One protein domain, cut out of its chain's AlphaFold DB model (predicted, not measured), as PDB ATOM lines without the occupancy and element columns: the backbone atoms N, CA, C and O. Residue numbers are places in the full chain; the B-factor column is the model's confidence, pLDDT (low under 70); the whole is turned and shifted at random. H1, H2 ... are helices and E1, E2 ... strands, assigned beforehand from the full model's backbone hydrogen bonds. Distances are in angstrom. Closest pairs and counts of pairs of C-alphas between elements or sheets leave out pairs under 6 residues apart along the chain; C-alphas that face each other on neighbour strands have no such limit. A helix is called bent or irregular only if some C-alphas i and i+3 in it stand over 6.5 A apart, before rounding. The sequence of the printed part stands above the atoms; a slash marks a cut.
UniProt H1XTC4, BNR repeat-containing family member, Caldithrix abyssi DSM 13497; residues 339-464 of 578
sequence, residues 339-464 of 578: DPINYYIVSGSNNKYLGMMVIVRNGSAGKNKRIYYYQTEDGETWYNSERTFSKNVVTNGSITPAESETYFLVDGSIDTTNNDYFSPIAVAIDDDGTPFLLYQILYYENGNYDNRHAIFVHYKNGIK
ATOM      1  N   ASP A 339      96.360 -52.451  12.945       57.16
ATOM      2  CA  ASP A 339      96.338 -53.205  11.676       57.16
ATOM      3  C   ASP A 339      95.028 -54.032  11.547       57.16
ATOM      4  O   ASP A 339      94.897 -55.102  12.168       57.16
ATOM      5  N   PRO A 340      94.007 -53.517  10.836       54.94
ATOM      6  CA  PRO A 340      92.683 -54.126  10.718       54.94
ATOM      7  C   PRO A 340      92.642 -55.193   9.614       54.94
ATOM      8  O   PRO A 340      92.321 -54.935   8.462       54.94
ATOM      9  N   ILE A 341      92.911 -56.448   9.971       52.53
ATOM     10  CA  ILE A 341      93.178 -57.478   8.943       52.53
ATOM     11  C   ILE A 341      91.933 -58.245   8.463       52.53
ATOM     12  O   ILE A 341      91.938 -58.817   7.371       52.53
ATOM     13  N   ASN A 342      90.837 -58.303   9.230       55.22
ATOM     14  CA  ASN A 342      89.785 -59.296   8.961       55.22
ATOM     15  C   ASN A 342      88.358 -58.755   8.923       55.22
ATOM     16  O   ASN A 342      87.689 -58.694   9.944       55.22
ATOM     17  N   TYR A 343      87.853 -58.547   7.711       58.25
ATOM     18  CA  TYR A 343      86.435 -58.348   7.441       58.25
ATOM     19  C   TYR A 343      85.767 -59.692   7.180       58.25
ATOM     20  O   TYR A 343      86.030 -60.346   6.174       58.25
ATOM     21  N   TYR A 344      84.904 -60.111   8.097       58.91
ATOM     22  CA  TYR A 344      84.054 -61.274   7.894       58.91
ATOM     23  C   TYR A 344      82.661 -60.794   7.527       58.91
ATOM     24  O   TYR A 344      81.891 -60.442   8.415       58.91
ATOM     25  N   ILE A 345      82.341 -60.784   6.236       59.44
ATOM     26  CA  ILE A 345      81.016 -60.386   5.768       59.44
ATOM     27  C   ILE A 345      80.034 -61.491   6.134       59.44
ATOM     28  O   ILE A 345      79.960 -62.534   5.495       59.44
ATOM     29  N   VAL A 346      79.242 -61.246   7.168       57.78
ATOM     30  CA  VAL A 346      78.057 -62.052   7.426       57.78
ATOM     31  C   VAL A 346      76.850 -61.225   7.020       57.78
ATOM     32  O   VAL A 346      76.541 -60.222   7.660       57.78
ATOM     33  N   SER A 347      76.189 -61.638   5.939       56.94
ATOM     34  CA  SER A 347      75.110 -60.871   5.316       56.94
ATOM     35  C   SER A 347      73.722 -61.469   5.497       56.94
ATOM     36  O   SER A 347      73.351 -62.453   4.862       56.94
ATOM     37  N   GLY A 348      72.919 -60.880   6.385       57.78
ATOM     38  CA  GLY A 348      71.487 -61.171   6.475       57.78
ATOM     39  C   GLY A 348      70.741 -60.512   5.322       57.78
ATOM     40  O   GLY A 348      71.056 -59.377   4.973       57.78
ATOM     41  N   SER A 349      69.772 -61.213   4.738       61.28
ATOM     42  CA  SER A 349      68.884 -60.608   3.751       61.28
ATOM     43  C   SER A 349      67.502 -61.234   3.746       61.28
ATOM     44  O   SER A 349      67.329 -62.402   4.090       61.28
ATOM     45  N   ASN A 350      66.529 -60.436   3.328       67.31
ATOM     46  CA  ASN A 350      65.161 -60.846   3.025       67.31
ATOM     47  C   ASN A 350      64.776 -60.395   1.603       67.31
ATOM     48  O   ASN A 350      63.664 -59.934   1.358       67.31
ATOM     49  N   ASN A 351      65.743 -60.456   0.679       71.12
ATOM     50  CA  ASN A 351      65.730 -59.865  -0.667       71.12
ATOM     51  C   ASN A 351      65.643 -58.331  -0.717       71.12
ATOM     52  O   ASN A 351      66.051 -57.768  -1.723       71.12
ATOM     53  N   LYS A 352      65.172 -57.645   0.334       83.25
ATOM     54  CA  LYS A 352      65.096 -56.176   0.397       83.25
ATOM     55  C   LYS A 352      66.328 -55.545   1.039       83.25
ATOM     56  O   LYS A 352      66.862 -54.578   0.510       83.25
ATOM     57  N   TYR A 353      66.757 -56.076   2.178       86.75
ATOM     58  CA  TYR A 353      67.902 -55.551   2.914       86.75
ATOM     59  C   TYR A 353      69.133 -56.427   2.720       86.75
ATOM     60  O   TYR A 353      69.027 -57.653   2.690       86.75
ATOM     61  N   LEU A 354      70.298 -55.792   2.679       89.38
ATOM     62  CA  LEU A 354      71.593 -56.428   2.851       89.38
ATOM     63  C   LEU A 354      72.221 -55.904   4.142       89.38
ATOM     64  O   LEU A 354      72.471 -54.708   4.273       89.38
ATOM     65  N   GLY A 355      72.470 -56.798   5.094       88.56
ATOM     66  CA  GLY A 355      73.260 -56.509   6.289       88.56
ATOM     67  C   GLY A 355      74.717 -56.885   6.084       88.56
ATOM     68  O   GLY A 355      75.024 -57.787   5.313       88.56
ATOM     69  N   MET A 356      75.619 -56.237   6.802       88.69
ATOM     70  CA  MET A 356      77.034 -56.569   6.837       88.69
ATOM     71  C   MET A 356      77.537 -56.350   8.257       88.69
ATOM     72  O   MET A 356      77.652 -55.218   8.721       88.69
ATOM     73  N   MET A 357      77.841 -57.440   8.954       86.75
ATOM     74  CA  MET A 357      78.622 -57.366  10.184       86.75
ATOM     75  C   MET A 357      80.106 -57.344   9.821       86.75
ATOM     76  O   MET A 357      80.542 -58.134   8.993       86.75
ATOM     77  N   VAL A 358      80.871 -56.441  10.424       84.50
ATOM     78  CA  VAL A 358      82.320 -56.307  10.243       84.50
ATOM     79  C   VAL A 358      82.988 -56.484  11.586       84.50
ATOM     80  O   VAL A 358      82.512 -55.965  12.592       84.50
ATOM     81  N   ILE A 359      84.118 -57.177  11.598       80.44
ATOM     82  CA  ILE A 359      84.967 -57.274  12.775       80.44
ATOM     83  C   ILE A 359      86.286 -56.585  12.485       80.44
ATOM     84  O   ILE A 359      86.760 -56.606  11.357       80.44
ATOM     85  N   VAL A 360      86.873 -55.963  13.500       78.19
ATOM     86  CA  VAL A 360      88.217 -55.397  13.385       78.19
ATOM     87  C   VAL A 360      89.156 -56.079  14.362       78.19
ATOM     88  O   VAL A 360      88.819 -56.344  15.522       78.19
ATOM     89  N   ARG A 361      90.342 -56.395  13.849       74.12
ATOM     90  CA  ARG A 361      91.441 -57.052  14.551       74.12
ATOM     91  C   ARG A 361      92.521 -56.023  14.869       74.12
ATOM     92  O   ARG A 361      92.696 -55.079  14.115       74.12
ATOM     93  N   ASN A 362      93.249 -56.214  15.964       70.56
ATOM     94  CA  ASN A 362      94.417 -55.391  16.284       70.56
ATOM     95  C   ASN A 362      95.731 -56.117  15.934       70.56
ATOM     96  O   ASN A 362      96.343 -56.700  16.828       70.56
ATOM     97  N   GLY A 363      96.148 -56.156  14.662       65.00
ATOM     98  CA  GLY A 363      97.365 -56.885  14.262       65.00
ATOM     99  C   GLY A 363      97.124 -58.261  13.645       65.00
ATOM    100  O   GLY A 363      96.096 -58.905  13.868       65.00
ATOM    101  N   SER A 364      98.136 -58.781  12.944       58.34
ATOM    102  CA  SER A 364      98.159 -60.131  12.337       58.34
ATOM    103  C   SER A 364      98.212 -61.265  13.356       58.34
ATOM    104  O   SER A 364      97.739 -62.372  13.088       58.34
ATOM    105  N   ALA A 365      98.689 -60.965  14.562       56.78
ATOM    106  CA  ALA A 365      98.563 -61.791  15.762       56.78
ATOM    107  C   ALA A 365      97.454 -61.292  16.712       56.78
ATOM    108  O   ALA A 365      97.195 -61.899  17.748       56.78
ATOM    109  N   GLY A 366      96.777 -60.204  16.338       57.97
ATOM    110  CA  GLY A 366      95.768 -59.511  17.120       57.97
ATOM    111  C   GLY A 366      94.581 -60.356  17.517       57.97
ATOM    112  O   GLY A 366      94.280 -61.380  16.905       57.97
ATOM    113  N   LYS A 367      93.828 -59.887  18.500       68.75
ATOM    114  CA  LYS A 367      92.481 -60.400  18.742       68.75
ATOM    115  C   LYS A 367      91.480 -59.502  18.042       68.75
ATOM    116  O   LYS A 367      91.750 -58.325  17.811       68.75
ATOM    117  N   ASN A 368      90.355 -60.079  17.666       70.81
ATOM    118  CA  ASN A 368      89.209 -59.328  17.180       70.81
ATOM    119  C   ASN A 368      88.649 -58.526  18.356       70.81
ATOM    120  O   ASN A 368      88.446 -59.120  19.411       70.81
ATOM    121  N   LYS A 369      88.465 -57.211  18.206       76.69
ATOM    122  CA  LYS A 369      88.165 -56.283  19.318       76.69
ATOM    123  C   LYS A 369      86.854 -55.528  19.180       76.69
ATOM    124  O   LYS A 369      86.296 -55.106  20.189       76.69
ATOM    125  N   ARG A 370      86.401 -55.337  17.944       82.81
ATOM    126  CA  ARG A 370      85.237 -54.523  17.599       82.81
ATOM    127  C   ARG A 370      84.342 -55.275  16.643       82.81
ATOM    128  O   ARG A 370      84.843 -56.002  15.784       82.81
ATOM    129  N   ILE A 371      83.047 -55.047  16.779       86.00
ATOM    130  CA  ILE A 371      82.008 -55.475  15.859       86.00
ATOM    131  C   ILE A 371      81.253 -54.230  15.413       86.00
ATOM    132  O   ILE A 371      80.743 -53.485  16.246       86.00
ATOM    133  N   TYR A 372      81.136 -54.047  14.106       89.44
ATOM    134  CA  TYR A 372      80.312 -53.019  13.483       89.44
ATOM    135  C   TYR A 372      79.210 -53.677  12.664       89.44
ATOM    136  O   TYR A 372      79.371 -54.808  12.194       89.44
ATOM    137  N   TYR A 373      78.104 -52.972  12.464       91.44
ATOM    138  CA  TYR A 373      77.017 -53.434  11.612       91.44
ATOM    139  C   TYR A 373      76.554 -52.338  10.665       91.44
ATOM    140  O   TYR A 373      76.171 -51.257  11.103       91.44
ATOM    141  N   TYR A 374      76.540 -52.667   9.378       92.62
ATOM    142  CA  TYR A 374      76.111 -51.814   8.279       92.62
ATOM    143  C   TYR A 374      74.913 -52.460   7.580       92.62
ATOM    144  O   TYR A 374      74.864 -53.682   7.437       92.62
ATOM    145  N   GLN A 375      73.963 -51.662   7.101       93.00
ATOM    146  CA  GLN A 375      72.792 -52.149   6.369       93.00
ATOM    147  C   GLN A 375      72.514 -51.297   5.137       93.00
ATOM    148  O   GLN A 375      72.736 -50.094   5.167       93.00
ATOM    149  N   THR A 376      71.984 -51.884   4.070       94.81
ATOM    150  CA  THR A 376      71.590 -51.156   2.855       94.81
ATOM    151  C   THR A 376      70.342 -51.767   2.210       94.81
ATOM    152  O   THR A 376      70.042 -52.944   2.415       94.81
ATOM    153  N   GLU A 377      69.599 -50.953   1.458       93.88
ATOM    154  CA  GLU A 377      68.439 -51.359   0.643       93.88
ATOM    155  C   GLU A 377      68.739 -51.338  -0.869       93.88
ATOM    156  O   GLU A 377      67.989 -51.912  -1.654       93.88
ATOM    157  N   ASP A 378      69.822 -50.675  -1.285       94.62
ATOM    158  CA  ASP A 378      70.161 -50.382  -2.688       94.62
ATOM    159  C   ASP A 378      71.642 -50.664  -3.038       94.62
ATOM    160  O   ASP A 378      72.044 -50.616  -4.208       94.62
ATOM    161  N   GLY A 379      72.457 -50.960  -2.020       93.56
ATOM    162  CA  GLY A 379      73.903 -51.159  -2.092       93.56
ATOM    163  C   GLY A 379      74.713 -49.860  -2.088       93.56
ATOM    164  O   GLY A 379      75.939 -49.910  -1.972       93.56
ATOM    165  N   GLU A 380      74.054 -48.713  -2.239       96.69
ATOM    166  CA  GLU A 380      74.674 -47.398  -2.407       96.69
ATOM    167  C   GLU A 380      74.598 -46.594  -1.115       96.69
ATOM    168  O   GLU A 380      75.600 -46.042  -0.666       96.69
ATOM    169  N   THR A 381      73.423 -46.559  -0.490       97.81
ATOM    170  CA  THR A 381      73.179 -45.873   0.773       97.81
ATOM    171  C   THR A 381      73.232 -46.873   1.916       97.81
ATOM    172  O   THR A 381      72.456 -47.829   1.975       97.81
ATOM    173  N   TRP A 382      74.162 -46.646   2.837       96.31
ATOM    174  CA  TRP A 382      74.397 -47.502   3.992       96.31
ATOM    175  C   TRP A 382      73.943 -46.816   5.275       96.31
ATOM    176  O   TRP A 382      74.196 -45.631   5.471       96.31
ATOM    177  N   TYR A 383      73.284 -47.580   6.141       95.69
ATOM    178  CA  TYR A 383      72.653 -47.161   7.388       95.69
ATOM    179  C   TYR A 383      73.277 -47.902   8.570       95.69
ATOM    180  O   TYR A 383      73.668 -49.068   8.437       95.69
ATOM    181  N   ASN A 384      73.322 -47.253   9.732       94.38
ATOM    182  CA  ASN A 384      73.548 -47.961  10.991       94.38
ATOM    183  C   ASN A 384      72.286 -48.729  11.431       94.38
ATOM    184  O   ASN A 384      71.208 -48.564  10.855       94.38
ATOM    185  N   SER A 385      72.403 -49.567  12.466       87.88
ATOM    186  CA  SER A 385      71.301 -50.415  12.959       87.88
ATOM    187  C   SER A 385      70.059 -49.629  13.396       87.88
ATOM    188  O   SER A 385      68.941 -50.112  13.248       87.88
ATOM    189  N   GLU A 386      70.246 -48.417  13.918       88.12
ATOM    190  CA  GLU A 386      69.166 -47.538  14.385       88.12
ATOM    191  C   GLU A 386      68.587 -46.656  13.268       88.12
ATOM    192  O   GLU A 386      67.596 -45.959  13.479       88.12
ATOM    193  N   ARG A 387      69.205 -46.671  12.079       90.25
ATOM    194  CA  ARG A 387      68.900 -45.801  10.930       90.25
ATOM    195  C   ARG A 387      68.951 -44.299  11.250       90.25
ATOM    196  O   ARG A 387      68.319 -43.498  10.566       90.25
ATOM    197  N   THR A 388      69.715 -43.913  12.268       93.44
ATOM    198  CA  THR A 388      69.954 -42.517  12.673       93.44
ATOM    199  C   THR A 388      71.069 -41.858  11.863       93.44
ATOM    200  O   THR A 388      71.109 -40.634  11.753       93.44
ATOM    201  N   PHE A 389      71.941 -42.659  11.249       96.69
ATOM    202  CA  PHE A 389      72.970 -42.213  10.320       96.69
ATOM    203  C   PHE A 389      72.831 -42.942   8.983       96.69
ATOM    204  O   PHE A 389      72.510 -44.133   8.939       96.69
ATOM    205  N   SER A 390      73.105 -42.229   7.887       97.56
ATOM    206  CA  SER A 390      73.208 -42.831   6.560       97.56
ATOM    207  C   SER A 390      74.243 -42.124   5.694       97.56
ATOM    208  O   SER A 390      74.445 -40.916   5.831       97.56
ATOM    209  N   LYS A 391      74.874 -42.867   4.782       98.06
ATOM    210  CA  LYS A 391      75.831 -42.327   3.811       98.06
ATOM    211  C   LYS A 391      75.688 -43.036   2.470       98.06
ATOM    212  O   LYS A 391      75.720 -44.263   2.423       98.06
ATOM    213  N   ASN A 392      75.563 -42.270   1.387       98.19
ATOM    214  CA  ASN A 392      75.710 -42.811   0.038       98.19
ATOM    215  C   ASN A 392      77.204 -42.952  -0.280       98.19
ATOM    216  O   ASN A 392      77.893 -41.949  -0.469       98.19
ATOM    217  N   VAL A 393      77.711 -44.184  -0.306       96.69
ATOM    218  CA  VAL A 393      79.152 -44.456  -0.451       96.69
ATOM    219  C   VAL A 393      79.656 -44.309  -1.886       96.69
ATOM    220  O   VAL A 393      80.860 -44.211  -2.111       96.69
ATOM    221  N   VAL A 394      78.742 -44.251  -2.859       95.19
ATOM    222  CA  VAL A 394      79.068 -44.058  -4.277       95.19
ATOM    223  C   VAL A 394      79.292 -42.577  -4.581       95.19
ATOM    224  O   VAL A 394      80.238 -42.237  -5.286       95.19
ATOM    225  N   THR A 395      78.461 -41.683  -4.035       96.94
ATOM    226  CA  THR A 395      78.564 -40.236  -4.295       96.94
ATOM    227  C   THR A 395      79.367 -39.477  -3.243       96.94
ATOM    228  O   THR A 395      79.981 -38.467  -3.572       96.94
ATOM    229  N   ASN A 396      79.374 -39.940  -1.987       97.25
ATOM    230  CA  ASN A 396      79.960 -39.204  -0.856       97.25
ATOM    231  C   ASN A 396      81.226 -39.876  -0.289       97.25
ATOM    232  O   ASN A 396      81.691 -39.498   0.788       97.25
ATOM    233  N   GLY A 397      81.771 -40.869  -0.997       94.94
ATOM    234  CA  GLY A 397      82.931 -41.651  -0.570       94.94
ATOM    235  C   GLY A 397      82.621 -42.670   0.531       94.94
ATOM    236  O   GLY A 397      81.523 -42.709   1.088       94.94
ATOM    237  N   SER A 398      83.610 -43.500   0.858       93.75
ATOM    238  CA  SER A 398      83.486 -44.576   1.847       93.75
ATOM    239  C   SER A 398      83.149 -44.074   3.250       93.75
ATOM    240  O   SER A 398      83.429 -42.931   3.624       93.75
ATOM    241  N   ILE A 399      82.568 -44.956   4.061       94.00
ATOM    242  CA  ILE A 399      82.427 -44.740   5.501       94.00
ATOM    243  C   ILE A 399      83.824 -44.777   6.128       94.00
ATOM    244  O   ILE A 399      84.556 -45.751   5.975       94.00
ATOM    245  N   THR A 400      84.192 -43.707   6.819       92.06
ATOM    246  CA  THR A 400      85.494 -43.530   7.467       92.06
ATOM    247  C   THR A 400      85.573 -44.307   8.789       92.06
ATOM    248  O   THR A 400      84.541 -44.691   9.356       92.06
ATOM    249  N   PRO A 401      86.776 -44.496   9.360       87.88
ATOM    250  CA  PRO A 401      86.927 -45.135  10.670       87.88
ATOM    251  C   PRO A 401      86.232 -44.356  11.794       87.88
ATOM    252  O   PRO A 401      85.579 -44.947  12.651       87.88
ATOM    253  N   ALA A 402      86.303 -43.021  11.754       90.06
ATOM    254  CA  ALA A 402      85.644 -42.150  12.727       90.06
ATOM    255  C   ALA A 402      84.109 -42.242  12.648       90.06
ATOM    256  O   ALA A 402      83.442 -42.323  13.680       90.06
ATOM    257  N   GLU A 403      83.543 -42.279  11.436       94.19
ATOM    258  CA  GLU A 403      82.108 -42.525  11.242       94.19
ATOM    259  C   GLU A 403      81.717 -43.929  11.733       94.19
ATOM    260  O   GLU A 403      80.686 -44.075  12.386       94.19
ATOM    261  N   SER A 404      82.552 -44.946  11.483       91.50
ATOM    262  CA  SER A 404      82.307 -46.326  11.930       91.50
ATOM    263  C   SER A 404      82.227 -46.433  13.455       91.50
ATOM    264  O   SER A 404      81.270 -46.999  13.981       91.50
ATOM    265  N   GLU A 405      83.184 -45.838  14.171       89.12
ATOM    266  CA  GLU A 405      83.186 -45.780  15.641       89.12
ATOM    267  C   GLU A 405      81.996 -45.005  16.204       89.12
ATOM    268  O   GLU A 405      81.408 -45.410  17.203       89.12
ATOM    269  N   THR A 406      81.622 -43.902  15.555       92.06
ATOM    270  CA  THR A 406      80.560 -43.026  16.062       92.06
ATOM    271  C   THR A 406      79.173 -43.625  15.851       92.06
ATOM    272  O   THR A 406      78.322 -43.517  16.731       92.06
ATOM    273  N   TYR A 407      78.924 -44.233  14.687       94.25
ATOM    274  CA  TYR A 407      77.566 -44.577  14.260       94.25
ATOM    275  C   TYR A 407      77.307 -46.073  14.084       94.25
ATOM    276  O   TYR A 407      76.152 -46.480  14.188       94.25
ATOM    277  N   PHE A 408      78.330 -46.883  13.798       92.31
ATOM    278  CA  PHE A 408      78.159 -48.281  13.371       92.31
ATOM    279  C   PHE A 408      78.659 -49.310  14.389       92.31
ATOM    280  O   PHE A 408      78.478 -50.510  14.169       92.31
ATOM    281  N   LEU A 409      79.286 -48.875  15.487       90.94
ATOM    282  CA  LEU A 409      79.782 -49.760  16.537       90.94
ATOM    283  C   LEU A 409      78.621 -50.504  17.212       90.94
ATOM    284  O   LEU A 409      77.737 -49.909  17.825       90.94
ATOM    285  N   VAL A 410      78.650 -51.833  17.127       87.94
ATOM    286  CA  VAL A 410      77.709 -52.717  17.820       87.94
ATOM    287  C   VAL A 410      78.247 -53.055  19.192       87.94
ATOM    288  O   VAL A 410      77.572 -52.832  20.191       87.94
ATOM    289  N   ASP A 411      79.446 -53.623  19.244       85.50
ATOM    290  CA  ASP A 411      80.082 -54.067  20.479       85.50
ATOM    291  C   ASP A 411      81.602 -54.028  20.320       85.50
ATOM    292  O   ASP A 411      82.142 -54.051  19.212       85.50
ATOM    293  N   GLY A 412      82.303 -53.986  21.438       75.88
ATOM    294  CA  GLY A 412      83.744 -54.121  21.477       75.88
ATOM    295  C   GLY A 412      84.351 -53.452  22.692       75.88
ATOM    296  O   GLY A 412      83.805 -52.503  23.253       75.88
ATOM    297  N   SER A 413      85.548 -53.898  23.051       66.88
ATOM    298  CA  SER A 413      86.305 -53.330  24.163       66.88
ATOM    299  C   SER A 413      87.458 -52.459  23.662       66.88
ATOM    300  O   SER A 413      88.187 -52.846  22.751       66.88
ATOM    301  N   ILE A 414      87.614 -51.262  24.251       59.94
ATOM    302  CA  ILE A 414      88.837 -50.441  24.104       59.94
ATOM    303  C   ILE A 414      89.989 -51.070  24.896       59.94
ATOM    304  O   ILE A 414      91.152 -50.772  24.644       59.94
ATOM    305  N   ASP A 415      89.679 -51.970  25.829       64.75
ATOM    306  CA  ASP A 415      90.677 -52.590  26.674       64.75
ATOM    307  C   ASP A 415      91.553 -53.563  25.873       64.75
ATOM    308  O   ASP A 415      91.173 -54.686  25.515       64.75
ATOM    309  N   THR A 416      92.767 -53.101  25.588       58.97
ATOM    310  CA  THR A 416      93.818 -53.876  24.936       58.97
ATOM    311  C   THR A 416      94.406 -54.947  25.851       58.97
ATOM    312  O   THR A 416      95.093 -55.833  25.350       58.97
ATOM    313  N   THR A 417      94.156 -54.879  27.163       62.03
ATOM    314  CA  THR A 417      94.628 -55.862  28.150       62.03
ATOM    315  C   THR A 417      93.691 -57.059  28.266       62.03
ATOM    316  O   THR A 417      94.155 -58.173  28.514       62.03
ATOM    317  N   ASN A 418      92.396 -56.866  27.989       63.50
ATOM    318  CA  ASN A 418      91.454 -57.971  27.935       63.50
ATOM    319  C   ASN A 418      91.750 -58.884  26.755       63.50
ATOM    320  O   ASN A 418      92.055 -58.476  25.632       63.50
ATOM    321  N   ASN A 419      91.646 -60.169  27.030       67.88
ATOM    322  CA  ASN A 419      92.105 -61.224  26.155       67.88
ATOM    323  C   ASN A 419      90.991 -61.755  25.238       67.88
ATOM    324  O   ASN A 419      91.154 -62.816  24.633       67.88
ATOM    325  N   ASP A 420      89.914 -60.990  25.123       72.25
ATOM    326  CA  ASP A 420      88.687 -61.314  24.414       72.25
ATOM    327  C   ASP A 420      88.924 -61.329  22.905       72.25
ATOM    328  O   ASP A 420      89.625 -60.472  22.349       72.25
ATOM    329  N   TYR A 421      88.321 -62.312  22.250       76.31
ATOM    330  CA  TYR A 421      88.316 -62.489  20.810       76.31
ATOM    331  C   TYR A 421      86.871 -62.580  20.327       76.31
ATOM    332  O   TYR A 421      86.168 -63.548  20.604       76.31
ATOM    333  N   PHE A 422      86.429 -61.579  19.580       77.06
ATOM    334  CA  PHE A 422      85.099 -61.568  18.976       77.06
ATOM    335  C   PHE A 422      85.099 -62.374  17.669       77.06
ATOM    336  O   PHE A 422      86.013 -62.255  16.863       77.06
ATOM    337  N   SER A 423      84.091 -63.193  17.396       78.44
ATOM    338  CA  SER A 423      83.951 -63.863  16.098       78.44
ATOM    339  C   SER A 423      82.509 -63.799  15.626       78.44
ATOM    340  O   SER A 423      81.603 -64.124  16.392       78.44
ATOM    341  N   PRO A 424      82.268 -63.362  14.380       77.75
ATOM    342  CA  PRO A 424      80.917 -63.205  13.886       77.75
ATOM    343  C   PRO A 424      80.377 -64.591  13.545       77.75
ATOM    344  O   PRO A 424      81.116 -65.432  13.032       77.75
ATOM    345  N   ILE A 425      79.098 -64.839  13.812       78.06
ATOM    346  CA  ILE A 425      78.488 -66.127  13.480       78.06
ATOM    347  C   ILE A 425      77.389 -65.940  12.437       78.06
ATOM    348  O   ILE A 425      77.446 -66.545  11.367       78.06
ATOM    349  N   ALA A 426      76.389 -65.105  12.719       79.94
ATOM    350  CA  ALA A 426      75.242 -64.926  11.839       79.94
ATOM    351  C   ALA A 426      74.664 -63.505  11.913       79.94
ATOM    352  O   ALA A 426      74.660 -62.869  12.961       79.94
ATOM    353  N   VAL A 427      74.134 -63.043  10.782       82.62
ATOM    354  CA  VAL A 427      73.285 -61.856  10.662       82.62
ATOM    355  C   VAL A 427      71.978 -62.288  10.014       82.62
ATOM    356  O   VAL A 427      71.986 -63.070   9.056       82.62
ATOM    357  N   ALA A 428      70.868 -61.776  10.525       83.81
ATOM    358  CA  ALA A 428      69.553 -61.854   9.912       83.81
ATOM    359  C   ALA A 428      68.887 -60.482   9.999       83.81
ATOM    360  O   ALA A 428      69.209 -59.689  10.879       83.81
ATOM    361  N   ILE A 429      67.977 -60.210   9.074       82.81
ATOM    362  CA  ILE A 429      67.180 -58.988   9.062       82.81
ATOM    363  C   ILE A 429      65.733 -59.430   8.897       82.81
ATOM    364  O   ILE A 429      65.457 -60.253   8.020       82.81
ATOM    365  N   ASP A 430      64.836 -58.949   9.754       83.81
ATOM    366  CA  ASP A 430      63.409 -59.215   9.575       83.81
ATOM    367  C   ASP A 430      62.792 -58.353   8.462       83.81
ATOM    368  O   ASP A 430      63.434 -57.498   7.849       83.81
ATOM    369  N   ASP A 431      61.512 -58.593   8.188       81.69
ATOM    370  CA  ASP A 431      60.750 -57.908   7.140       81.69
ATOM    371  C   ASP A 431      60.637 -56.390   7.359       81.69
ATOM    372  O   ASP A 431      60.508 -55.634   6.392       81.69
ATOM    373  N   ASP A 432      60.755 -55.933   8.608       83.62
ATOM    374  CA  ASP A 432      60.692 -54.519   8.973       83.62
ATOM    375  C   ASP A 432      62.073 -53.835   8.864       83.62
ATOM    376  O   ASP A 432      62.174 -52.610   8.912       83.62
ATOM    377  N   GLY A 433      63.136 -54.604   8.604       84.25
ATOM    378  CA  GLY A 433      64.503 -54.100   8.484       84.25
ATOM    379  C   GLY A 433      65.274 -54.100   9.799       84.25
ATOM    380  O   GLY A 433      66.334 -53.480   9.860       84.25
ATOM    381  N   THR A 434      64.764 -54.778  10.828       86.94
ATOM    382  CA  THR A 434      65.411 -54.920  12.135       86.94
ATOM    383  C   THR A 434      66.538 -55.947  12.051       86.94
ATOM    384  O   THR A 434      66.283 -57.103  11.692       86.94
ATOM    385  N   PRO A 435      67.782 -55.578  12.403       87.81
ATOM    386  CA  PRO A 435      68.890 -56.513  12.410       87.81
ATOM    387  C   PRO A 435      68.936 -57.366  13.680       87.81
ATOM    388  O   PRO A 435      68.780 -56.881  14.803       87.81
ATOM    389  N   PHE A 436      69.259 -58.639  13.480       86.94
ATOM    390  CA  PHE A 436      69.575 -59.620  14.507       86.94
ATOM    391  C   PHE A 436      70.990 -60.128  14.255       86.94
ATOM    392  O   PHE A 436      71.311 -60.615  13.167       86.94
ATOM    393  N   LEU A 437      71.843 -59.992  15.259       86.81
ATOM    394  CA  LEU A 437      73.266 -60.277  15.189       86.81
ATOM    395  C   LEU A 437      73.595 -61.372  16.195       86.81
ATOM    396  O   LEU A 437      73.196 -61.317  17.358       86.81
ATOM    397  N   LEU A 438      74.352 -62.358  15.741       85.06
ATOM    398  CA  LEU A 438      74.872 -63.427  16.571       85.06
ATOM    399  C   LEU A 438      76.383 -63.487  16.376       85.06
ATOM    400  O   LEU A 438      76.877 -63.711  15.266       85.06
ATOM    401  N   TYR A 439      77.114 -63.297  17.464       83.81
ATOM    402  CA  TYR A 439      78.564 -63.426  17.512       83.81
ATOM    403  C   TYR A 439      78.975 -64.188  18.767       83.81
ATOM    404  O   TYR A 439      78.188 -64.384  19.688       83.81
ATOM    405  N   GLN A 440      80.219 -64.645  18.793       81.31
ATOM    406  CA  GLN A 440      80.826 -65.239  19.973       81.31
ATOM    407  C   GLN A 440      81.943 -64.359  20.510       81.31
ATOM    408  O   GLN A 440      82.661 -63.719  19.741       81.31
ATOM    409  N   ILE A 441      82.118 -64.392  21.823       80.38
ATOM    410  CA  ILE A 441      83.292 -63.878  22.517       80.38
ATOM    411  C   ILE A 441      84.062 -65.092  23.029       80.38
ATOM    412  O   ILE A 441      83.504 -65.934  23.726       80.38
ATOM    413  N   LEU A 442      85.329 -65.215  22.655       77.19
ATOM    414  CA  LEU A 442      86.241 -66.195  23.227       77.19
ATOM    415  C   LEU A 442      87.196 -65.475  24.173       77.19
ATOM    416  O   LEU A 442      88.013 -64.666  23.735       77.19
ATOM    417  N   TYR A 443      87.108 -65.787  25.458       75.31
ATOM    418  CA  TYR A 443      88.073 -65.347  26.451       75.31
ATOM    419  C   TYR A 443      89.300 -66.243  26.379       75.31
ATOM    420  O   TYR A 443      89.209 -67.472  26.304       75.31
ATOM    421  N   TYR A 444      90.461 -65.605  26.360       69.44
ATOM    422  CA  TYR A 444      91.736 -66.295  26.294       69.44
ATOM    423  C   TYR A 444      92.409 -66.238  27.662       69.44
ATOM    424  O   TYR A 444      92.975 -65.217  28.058       69.44
ATOM    425  N   GLU A 445      92.358 -67.346  28.381       69.62
ATOM    426  CA  GLU A 445      92.973 -67.490  29.693       69.62
ATOM    427  C   GLU A 445      94.104 -68.515  29.584       69.62
ATOM    428  O   GLU A 445      93.953 -69.569  28.973       69.62
ATOM    429  N   ASN A 446      95.281 -68.188  30.125       73.88
ATOM    430  CA  ASN A 446      96.426 -69.106  30.227       73.88
ATOM    431  C   ASN A 446      96.881 -69.779  28.915       73.88
ATOM    432  O   ASN A 446      97.407 -70.889  28.934       73.88
ATOM    433  N   GLY A 447      96.709 -69.119  27.769       70.12
ATOM    434  CA  GLY A 447      97.125 -69.670  26.477       70.12
ATOM    435  C   GLY A 447      96.035 -70.448  25.726       70.12
ATOM    436  O   GLY A 447      96.253 -70.809  24.567       70.12
ATOM    437  N   ASN A 448      94.865 -70.656  26.341       63.88
ATOM    438  CA  ASN A 448      93.758 -71.436  25.793       63.88
ATOM    439  C   ASN A 448      92.476 -70.603  25.647       63.88
ATOM    440  O   ASN A 448      92.233 -69.638  26.370       63.88
ATOM    441  N   TYR A 449      91.633 -70.999  24.692       64.75
ATOM    442  CA  TYR A 449      90.287 -70.450  24.505       64.75
ATOM    443  C   TYR A 449      89.281 -71.228  25.368       64.75
ATOM    444  O   TYR A 449      88.497 -72.017  24.829       64.75
ATOM    445  N   ASP A 450      89.349 -71.054  26.688       58.69
ATOM    446  CA  ASP A 450      88.604 -71.896  27.637       58.69
ATOM    447  C   ASP A 450      87.170 -71.410  27.905       58.69
ATOM    448  O   ASP A 450      86.282 -72.246  28.072       58.69
ATOM    449  N   ASN A 451      86.888 -70.102  27.829       59.66
ATOM    450  CA  ASN A 451      85.532 -69.579  28.038       59.66
ATOM    451  C   ASN A 451      85.001 -68.959  26.751       59.66
ATOM    452  O   ASN A 451      85.502 -67.950  26.257       59.66
ATOM    453  N   ARG A 452      83.975 -69.578  26.181       69.25
ATOM    454  CA  ARG A 452      83.292 -69.056  25.003       69.25
ATOM    455  C   ARG A 452      81.906 -68.596  25.413       69.25
ATOM    456  O   ARG A 452      81.244 -69.279  26.188       69.25
ATOM    457  N   HIS A 453      81.478 -67.471  24.866       70.06
ATOM    458  CA  HIS A 453      80.158 -66.915  25.094       70.06
ATOM    459  C   HIS A 453      79.475 -66.655  23.761       70.06
ATOM    460  O   HIS A 453      80.090 -66.087  22.862       70.06
ATOM    461  N   ALA A 454      78.222 -67.074  23.624       74.38
ATOM    462  CA  ALA A 454      77.370 -66.751  22.490       74.38
ATOM    463  C   ALA A 454      76.538 -65.515  22.840       74.38
ATOM    464  O   ALA A 454      75.689 -65.552  23.733       74.38
ATOM    465  N   ILE A 455      76.787 -64.419  22.130       74.56
ATOM    466  CA  ILE A 455      76.126 -63.141  22.353       74.56
ATOM    467  C   ILE A 455      75.136 -62.884  21.228       74.56
ATOM    468  O   ILE A 455      75.484 -62.866  20.044       74.56
ATOM    469  N   PHE A 456      73.892 -62.658  21.623       76.19
ATOM    470  CA  PHE A 456      72.818 -62.262  20.736       76.19
ATOM    471  C   PHE A 456      72.495 -60.792  20.934       76.19
ATOM    472  O   PHE A 456      72.256 -60.338  22.056       76.19
ATOM    473  N   VAL A 457      72.469 -60.051  19.832       78.19
ATOM    474  CA  VAL A 457      72.122 -58.634  19.810       78.19
ATOM    475  C   VAL A 457      70.997 -58.414  18.817       78.19
ATOM    476  O   VAL A 457      71.023 -58.934  17.704       78.19
ATOM    477  N   HIS A 458      70.020 -57.603  19.199       80.50
ATOM    478  CA  HIS A 458      68.999 -57.104  18.282       80.50
ATOM    479  C   HIS A 458      68.691 -55.638  18.578       80.50
ATOM    480  O   HIS A 458      68.950 -55.149  19.682       80.50
ATOM    481  N   TYR A 459      68.169 -54.940  17.574       76.44
ATOM    482  CA  TYR A 459      67.866 -53.512  17.646       76.44
ATOM    483  C   TYR A 459      66.397 -53.276  17.331       76.44
ATOM    484  O   TYR A 459      65.993 -53.413  16.187       76.44
ATOM    485  N   LYS A 460      65.593 -52.859  18.308       73.88
ATOM    486  CA  LYS A 460      64.169 -52.578  18.086       73.88
ATOM    487  C   LYS A 460      63.874 -51.121  18.394       73.88
ATOM    488  O   LYS A 460      64.111 -50.676  19.510       73.88
ATOM    489  N   ASN A 461      63.344 -50.382  17.417       73.25
ATOM    490  CA  ASN A 461      63.025 -48.954  17.558       73.25
ATOM    491  C   ASN A 461      64.217 -48.116  18.069       73.25
ATOM    492  O   ASN A 461      64.056 -47.272  18.946       73.25
ATOM    493  N   GLY A 462      65.424 -48.403  17.572       69.88
ATOM    494  CA  GLY A 462      66.655 -47.741  18.018       69.88
ATOM    495  C   GLY A 462      67.184 -48.209  19.380       69.88
ATOM    496  O   GLY A 462      68.210 -47.726  19.831       69.88
ATOM    497  N   ILE A 463      66.522 -49.158  20.047       76.62
ATOM    498  CA  ILE A 463      66.976 -49.701  21.329       76.62
ATOM    499  C   ILE A 463      67.767 -50.982  21.075       76.62
ATOM    500  O   ILE A 463      67.212 -51.996  20.640       76.62
ATOM    501  N   LYS A 464      69.065 -50.943  21.387       85.12
ATOM    502  CA  LYS A 464      69.924 -52.128  21.431       85.12
ATOM    503  C   LYS A 464      69.562 -52.982  22.643       85.12
ATOM    504  O   LYS A 464      69.652 -52.524  23.779       85.12
TER     505      LYS A 464
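What this domain is: This is residues 339 to 464 of the 578 residues of the protein "BNR repeat-containing family member" of Caldithrix abyssi DSM 13497 (UniProt H1XTC4). Two strongly twisted sheets lie partly face to face as an elongated sandwich, the branched sheet E1 to E5 on one side and the three-stranded E6 E7 E8 on the other. The small hairpin E3 and E4 extends the branched sheet past the overlap, and the single helix H1 packs on that sheet away from E6 E7 E8. The printed part has 126 residues, with named elements in the order E1 E2 E3 E4 H1 E5 E6 E7 E8; the class is mostly strand. In the second sheet the order is E6 E7 E8, all antiparallel, and the neighbour pairs of the branched sheet are antiparallel too. The whole is compact, with a radius of gyration of the C-alphas of 14.9 A, and spans 46 by 28 by 22 A.

Where its parts are: Find C-alpha 354 at (71.593, -56.428, 2.851); there E1 begins and runs over residues 354 to 361, 23.0 A. E2, residues 368 to 376, covers 24.1 A. E3 is residues 381 to 383, E4 residues 390 to 392, and E5 residues 409 to 412. Just before E5 look for H1, residues 401 to 408, 9.7 A long; it is neither bent nor irregular, but only just: C-alphas 405 and 408 are 6.1 A apart. E6, residues 421 to 429, measures 24.4 A, and E7, residues 435 to 445, measures 31.6 A. E8, residues 448 to 460, measures 35.9 A, bends by 51 degrees at residue 451 and ends with C-alpha 460 at (64.169, -52.578, 18.086).

How they stand to each other: Begin at E2, which has E1 on one side and E3 and E5 on the other side. E1 and E2 form a hairpin, with N 356 and O 374 2.7 A apart. Within hydrogen-bond range are N 375 and O 383 across E2 and E3, 2.9 A, N 371 and O 411 across E2 and E5, 2.8 A, and N 382 and O 391 across E3 and E4, 2.9 A. H1 is on this sheet; its closest C-alpha pair with E2 is Tyr 372 and Phe 408, 5.2 A, and every O i to N i+4 pair in it is within hydrogen-bond range. The two sheets form a sandwich, two sheets face to face, with strands at 19 degrees; the closest C-alphas of E1 and E6 are Gly 355 and Val 427, 6.9 A. E6 E7 E8 is a meander, each strand the antiparallel neighbour of the one before, as is E1 E2 E3 E4; look at N 423 and O 440, 2.8 A, and N 441 and O 453, 2.8 A. E2 and E8 are apart.

The domain as a whole: The C-alphas farthest apart are those of Thr 395 and Asn 446, 48.4 A. The printed part has no cut, and no link is long. Mean pLDDT of the printed part is 79.5; look for values under 70 at, among others, residues 339 to 350 and 413 to 419.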